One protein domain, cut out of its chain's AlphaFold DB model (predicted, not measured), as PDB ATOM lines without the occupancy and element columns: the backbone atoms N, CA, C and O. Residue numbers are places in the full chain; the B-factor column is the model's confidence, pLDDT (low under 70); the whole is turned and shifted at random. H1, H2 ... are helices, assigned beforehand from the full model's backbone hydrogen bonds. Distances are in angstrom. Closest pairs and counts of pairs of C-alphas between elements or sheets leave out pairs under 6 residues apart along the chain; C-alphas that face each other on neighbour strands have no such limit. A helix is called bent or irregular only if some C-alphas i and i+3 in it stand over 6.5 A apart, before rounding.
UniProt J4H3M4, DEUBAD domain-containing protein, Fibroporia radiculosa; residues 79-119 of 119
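What this domain is: This is residues 79 to 119 of the 119 residues of the protein "DEUBAD domain-containing protein" of Fibroporia radiculosa (UniProt J4H3M4). Picture one long helix, H3, with a small head at the end where it begins: two short helices, H1 and H2, make this head, and H2 joins the head to H3. The far part of H3 and the tail that follows it, residues 108 to 119, stick out from the head as a free arm, and H3 with its tail makes most of the length. The printed part has 41 residues with three named helices, in the order H1, H2, H3 along the chain, and no named strand; the class is all helix. It is loose, with a radius of gyration of the C-alphas of 12.1 A, and its C-alphas span 44 by 18 by 9 A along their three main axes.

How they stand to each other: Start at the first printed residue, Leu 79, and go on to H1, residues 81 to 86. From its last residue, Gly 86, a tight link of 4 residues takes you to H2, residues 91 to 94. H1 and H2 touch, with 10 pairs of C-alphas within 8 A. Look for their closest C-alphas at Gly 81 and Gly 94, which are 4.5 A apart; the two centres are 7.7 A apart. Past Gly 94 a tight link of 2 residues leads into H3, residues 97 to 114. H2 and H3 touch only at the corner by their link, with 8 pairs of C-alphas within 8 A. Their closest C-alphas are those of Ala 93 and Phe 100, 4.0 A apart, and H3 touches H2 with residues 99 to 103 alone. The centres of H2 and H3 are 12.3 A apart. H1 and H3 are apart, but only just: their closest C-alphas are 8.0 A from each other. Now read the backbone N and O atoms: in H3 every O i to N i+4 pair is within hydrogen-bond range. In H1 this holds for 1 of 2 such pairs, and H2, with 4 residues, is too short for such a pair, but its one O i to N i+3 pair is within range.

Where its parts are: Find C-alpha 81 at (-14.987, -8.148, 41.642); from there H1 runs through its six residues to C-alpha 86 at (-12.840, -16.535, 43.771). Go on to Glu 91, where H2 begins; its four residues end at Gly 94. Then look for C-alpha 97 at (-5.366, -4.210, 35.815), where H3 begins. From there follow the longest helix, 18 residues, to C-alpha 114 at (6.129, -18.601, 54.127). From first to last C-alpha, H1 measures 8.9 A, H2 measures 5.4 A and H3 measures 26.0 A. No helix is bent or irregular.

The domain as a whole: The two C-alphas farthest apart are those of the first and last printed residues, Leu 79 and Asp 119, at 43.6 A. Asp 119 is also the chain's last residue. The printed part has no cut, and neither of its two links between helices is long. Look along residues 108 to 119, of which 108 to 114 belong to H3: this stretch stands free, with no C-alpha that is 8 or more residues away along the chain within 10 A. In the B-factor column you will find a mean pLDDT of 70.1 for the printed part. The value is under 70 for 16 residues: residues 79 to 82, residue 86, residue 88 and residues 110 to 119. The mean pLDDT is 69 for H1, 72 for H2 and 74 for H3.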
ATOM      1  N   LEU A  79     -16.843  -5.511  37.035       69.25
ATOM      2  CA  LEU A  79     -17.729  -6.679  36.968       69.25
ATOM      3  C   LEU A  79     -17.038  -7.966  37.440       69.25
ATOM      4  O   LEU A  79     -17.705  -8.919  37.840       69.25
ATOM      5  N   LEU A  80     -15.703  -7.987  37.433       69.19
ATOM      6  CA  LEU A  80     -14.896  -9.119  37.879       69.19
ATOM      7  C   LEU A  80     -14.580  -9.113  39.384       69.19
ATOM      8  O   LEU A  80     -13.877 -10.011  39.843       69.19
ATOM      9  N   GLY A  81     -15.146  -8.191  40.177       65.31
ATOM     10  CA  GLY A  81     -14.987  -8.148  41.642       65.31
ATOM     11  C   GLY A  81     -15.305  -9.479  42.353       65.31
ATOM     12  O   GLY A  81     -14.627  -9.877  43.298       65.31
ATOM     13  N   GLY A  82     -16.295 -10.229  41.857       67.06
ATOM     14  CA  GLY A  82     -16.620 -11.565  42.377       67.06
ATOM     15  C   GLY A  82     -15.627 -12.658  41.961       67.06
ATOM     16  O   GLY A  82     -15.398 -13.602  42.717       67.06
ATOM     17  N   LEU A  83     -15.008 -12.519  40.785       70.44
ATOM     18  CA  LEU A  83     -14.011 -13.460  40.270       70.44
ATOM     19  C   LEU A  83     -12.656 -13.284  40.960       70.44
ATOM     20  O   LEU A  83     -12.033 -14.288  41.293       70.44
ATOM     21  N   VAL A  84     -12.234 -12.048  41.258       73.19
ATOM     22  CA  VAL A  84     -11.002 -11.806  42.034       73.19
ATOM     23  C   VAL A  84     -11.090 -12.414  43.432       73.19
ATOM     24  O   VAL A  84     -10.165 -13.113  43.832       73.19
ATOM     25  N   ARG A  85     -12.240 -12.314  44.119       70.62
ATOM     26  CA  ARG A  85     -12.459 -13.053  45.377       70.62
ATOM     27  C   ARG A  85     -12.377 -14.570  45.193       70.62
ATOM     28  O   ARG A  85     -11.827 -15.249  46.051       70.62
ATOM     29  N   GLY A  86     -12.917 -15.103  44.095       65.44
ATOM     30  CA  GLY A  86     -12.840 -16.535  43.771       65.44
ATOM     31  C   GLY A  86     -11.413 -17.028  43.501       65.44
ATOM     32  O   GLY A  86     -11.107 -18.184  43.767       65.44
ATOM     33  N   LEU A  87     -10.539 -16.136  43.033       71.12
ATOM     34  CA  LEU A  87      -9.099 -16.358  42.863       71.12
ATOM     35  C   LEU A  87      -8.303 -16.137  44.168       71.12
ATOM     36  O   LEU A  87      -7.086 -16.292  44.178       71.12
ATOM     37  N   GLY A  88      -8.968 -15.765  45.269       69.00
ATOM     38  CA  GLY A  88      -8.319 -15.435  46.542       69.00
ATOM     39  C   GLY A  88      -7.645 -14.058  46.563       69.00
ATOM     40  O   GLY A  88      -6.870 -13.774  47.471       69.00
ATOM     41  N   LEU A  89      -7.935 -13.203  45.581       78.31
ATOM     42  CA  LEU A  89      -7.387 -11.855  45.456       78.31
ATOM     43  C   LEU A  89      -8.295 -10.824  46.164       78.31
ATOM     44  O   LEU A  89      -9.520 -10.998  46.208       78.31
ATOM     45  N   PRO A  90      -7.724  -9.735  46.714       72.00
ATOM     46  CA  PRO A  90      -8.476  -8.662  47.359       72.00
ATOM     47  C   PRO A  90      -9.448  -7.986  46.386       72.00
ATOM     48  O   PRO A  90      -9.197  -7.909  45.189       72.00
ATOM     49  N   GLU A  91     -10.551  -7.434  46.891       70.94
ATOM     50  CA  GLU A  91     -11.568  -6.762  46.054       70.94
ATOM     51  C   GLU A  91     -11.002  -5.569  45.275       70.94
ATOM     52  O   GLU A  91     -11.454  -5.261  44.174       70.94
ATOM     53  N   GLU A  92      -9.952  -4.954  45.817       71.62
ATOM     54  CA  GLU A  92      -9.200  -3.866  45.196       71.62
ATOM     55  C   GLU A  92      -8.544  -4.311  43.877       71.62
ATOM     56  O   GLU A  92      -8.438  -3.520  42.940       71.62
ATOM     57  N   ALA A  93      -8.213  -5.603  43.749       75.62
ATOM     58  CA  ALA A  93      -7.712  -6.220  42.522       75.62
ATOM     59  C   ALA A  93      -8.751  -6.225  41.389       75.62
ATOM     60  O   ALA A  93      -8.392  -6.324  40.221       75.62
ATOM     61  N   GLY A  94     -10.044  -6.119  41.704       71.06
ATOM     62  CA  GLY A  94     -11.125  -6.123  40.717       71.06
ATOM     63  C   GLY A  94     -11.409  -4.758  40.094       71.06
ATOM     64  O   GLY A  94     -12.335  -4.657  39.299       71.06
ATOM     65  N   THR A  95     -10.666  -3.714  40.479       73.25
ATOM     66  CA  THR A  95     -10.932  -2.323  40.069       73.25
ATOM     67  C   THR A  95     -10.037  -1.836  38.931       73.25
ATOM     68  O   THR A  95     -10.384  -0.886  38.232       73.25
ATOM     69  N   SER A  96      -8.865  -2.445  38.745       75.12
ATOM     70  CA  SER A  96      -7.864  -2.029  37.757       75.12
ATOM     71  C   SER A  96      -6.890  -3.164  37.459       75.12
ATOM     72  O   SER A  96      -6.600  -3.983  38.328       75.12
ATOM     73  N   ILE A  97      -6.335  -3.184  36.245       76.50
ATOM     74  CA  ILE A  97      -5.366  -4.210  35.815       76.50
ATOM     75  C   ILE A  97      -4.091  -4.134  36.642       76.50
ATOM     76  O   ILE A  97      -3.574  -5.159  37.074       76.50
ATOM     77  N   GLU A  98      -3.612  -2.923  36.916       78.38
ATOM     78  CA  GLU A  98      -2.449  -2.723  37.776       78.38
ATOM     79  C   GLU A  98      -2.702  -3.282  39.179       78.38
ATOM     80  O   GLU A  98      -1.868  -4.021  39.694       78.38
ATOM     81  N   ALA A  99      -3.877  -3.022  39.765       80.75
ATOM     82  CA  ALA A  99      -4.250  -3.562  41.070       80.75
ATOM     83  C   ALA A  99      -4.343  -5.098  41.055       80.75
ATOM     84  O   ALA A  99      -3.881  -5.747  41.993       80.75
ATOM     85  N   PHE A 100      -4.870  -5.684  39.975       80.56
ATOM     86  CA  PHE A 100      -4.911  -7.133  39.775       80.56
ATOM     87  C   PHE A 100      -3.519  -7.757  39.716       80.56
ATOM     88  O   PHE A 100      -3.230  -8.704  40.446       80.56
ATOM     89  N   LEU A 101      -2.632  -7.200  38.894       80.38
ATOM     90  CA  LEU A 101      -1.262  -7.690  38.757       80.38
ATOM     91  C   LEU A 101      -0.462  -7.509  40.048       80.38
ATOM     92  O   LEU A 101       0.297  -8.403  40.421       80.38
ATOM     93  N   ARG A 102      -0.652  -6.389  40.755       82.12
ATOM     94  CA  ARG A 102       0.008  -6.125  42.042       82.12
ATOM     95  C   ARG A 102      -0.448  -7.127  43.100       82.12
ATOM     96  O   ARG A 102       0.396  -7.695  43.783       82.12
ATOM     97  N   ALA A 103      -1.749  -7.410  43.162       82.62
ATOM     98  CA  ALA A 103      -2.304  -8.405  44.068       82.62
ATOM     99  C   ALA A 103      -1.795  -9.828  43.775       82.62
ATOM    100  O   ALA A 103      -1.416 -10.535  44.705       82.62
ATOM    101  N   ILE A 104      -1.712 -10.233  42.499       80.25
ATOM    102  CA  ILE A 104      -1.121 -11.528  42.107       80.25
ATOM    103  C   ILE A 104       0.360 -11.588  42.493       80.25
ATOM    104  O   ILE A 104       0.825 -12.595  43.021       80.25
ATOM    105  N   GLN A 105       1.110 -10.511  42.248       79.75
ATOM    106  CA  GLN A 105       2.526 -10.448  42.603       79.75
ATOM    107  C   GLN A 105       2.737 -10.547  44.120       79.75
ATOM    108  O   GLN A 105       3.658 -11.235  44.560       79.75
ATOM    109  N   GLU A 106       1.902  -9.885  44.923       81.88
ATOM    110  CA  GLU A 106       1.921 -10.015  46.384       81.88
ATOM    111  C   GLU A 106       1.587 -11.431  46.835       81.88
ATOM    112  O   GLU A 106       2.296 -11.963  47.683       81.88
ATOM    113  N   GLN A 107       0.568 -12.057  46.246       77.38
ATOM    114  CA  GLN A 107       0.170 -13.423  46.577       77.38
ATOM    115  C   GLN A 107       1.309 -14.416  46.300       77.38
ATOM    116  O   GLN A 107       1.722 -15.142  47.204       77.38
ATOM    117  N   ALA A 108       1.905 -14.358  45.105       74.25
ATOM    118  CA  ALA A 108       3.044 -15.198  44.733       74.25
ATOM    119  C   ALA A 108       4.273 -14.957  45.633       74.25
ATOM    120  O   ALA A 108       5.026 -15.883  45.953       74.25
ATOM    121  N   ARG A 109       4.486 -13.707  46.070       76.69
ATOM    122  CA  ARG A 109       5.582 -13.362  46.982       76.69
ATOM    123  C   ARG A 109       5.326 -13.832  48.412       76.69
ATOM    124  O   ARG A 109       6.273 -14.266  49.060       76.69
ATOM    125  N   SER A 110       4.086 -13.761  48.890       68.06
ATOM    126  CA  SER A 110       3.690 -14.274  50.203       68.06
ATOM    127  C   SER A 110       3.816 -15.793  50.281       68.06
ATOM    128  O   SER A 110       4.366 -16.277  51.264       68.06
ATOM    129  N   GLU A 111       3.417 -16.536  49.241       64.44
ATOM    130  CA  GLU A 111       3.635 -17.995  49.188       64.44
ATOM    131  C   GLU A 111       5.125 -18.360  49.236       64.44
ATOM    132  O   GLU A 111       5.522 -19.312  49.903       64.44
ATOM    133  N   SER A 112       5.976 -17.562  48.588       59.66
ATOM    134  CA  SER A 112       7.429 -17.781  48.619       59.66
ATOM    135  C   SER A 112       8.071 -17.407  49.962       59.66
ATOM    136  O   SER A 112       9.122 -17.942  50.307       59.66
ATOM    137  N   ALA A 113       7.482 -16.470  50.714       57.25
ATOM    138  CA  ALA A 113       8.018 -15.989  51.988       57.25
ATOM    139  C   ALA A 113       7.669 -16.902  53.176       57.25
ATOM    140  O   ALA A 113       8.445 -16.972  54.125       57.25
ATOM    141  N   ASP A 114       6.549 -17.626  53.106       54.56
ATOM    142  CA  ASP A 114       6.129 -18.601  54.127       54.56
ATOM    143  C   ASP A 114       7.093 -19.802  54.227       54.56
ATOM    144  O   ASP A 114       7.273 -20.384  55.291       54.56
ATOM    145  N   SER A 115       7.823 -20.114  53.149       54.12
ATOM    146  CA  SER A 115       8.809 -21.207  53.120       54.12
ATOM    147  C   SER A 115      10.166 -20.880  53.776       54.12
ATOM    148  O   SER A 115      11.068 -21.713  53.730       54.12
ATOM    149  N   MET A 116      10.346 -19.690  54.366       57.69
ATOM    150  CA  MET A 116      11.640 -19.229  54.908       57.69
ATOM    151  C   MET A 116      11.682 -19.038  56.439       57.69
ATOM    152  O   MET A 116      12.720 -18.623  56.949       57.69
ATOM    153  N   ASP A 117      10.604 -19.342  57.172       53.91
ATOM    154  CA  ASP A 117      10.531 -19.250  58.647       53.91
ATOM    155  C   ASP A 117      10.350 -20.642  59.282       53.91
ATOM    156  O   ASP A 117       9.429 -20.896  60.050       53.91
ATOM    157  N   THR A 118      11.175 -21.614  58.890       51.41
ATOM    158  CA  THR A 118      11.276 -22.912  59.587       51.41
ATOM    159  C   THR A 118      12.640 -23.563  59.327       51.41
ATOM    160  O   THR A 118      12.739 -24.577  58.642       51.41
ATOM    161  N   ASP A 119      13.706 -22.973  59.874       43.62
ATOM    162  CA  ASP A 119      14.934 -23.697  60.256       43.62
ATOM    163  C   ASP A 119      15.539 -23.083  61.529       43.62
ATOM    164  O   ASP A 119      15.826 -21.861  61.527       43.62
TER     165      ASP A 119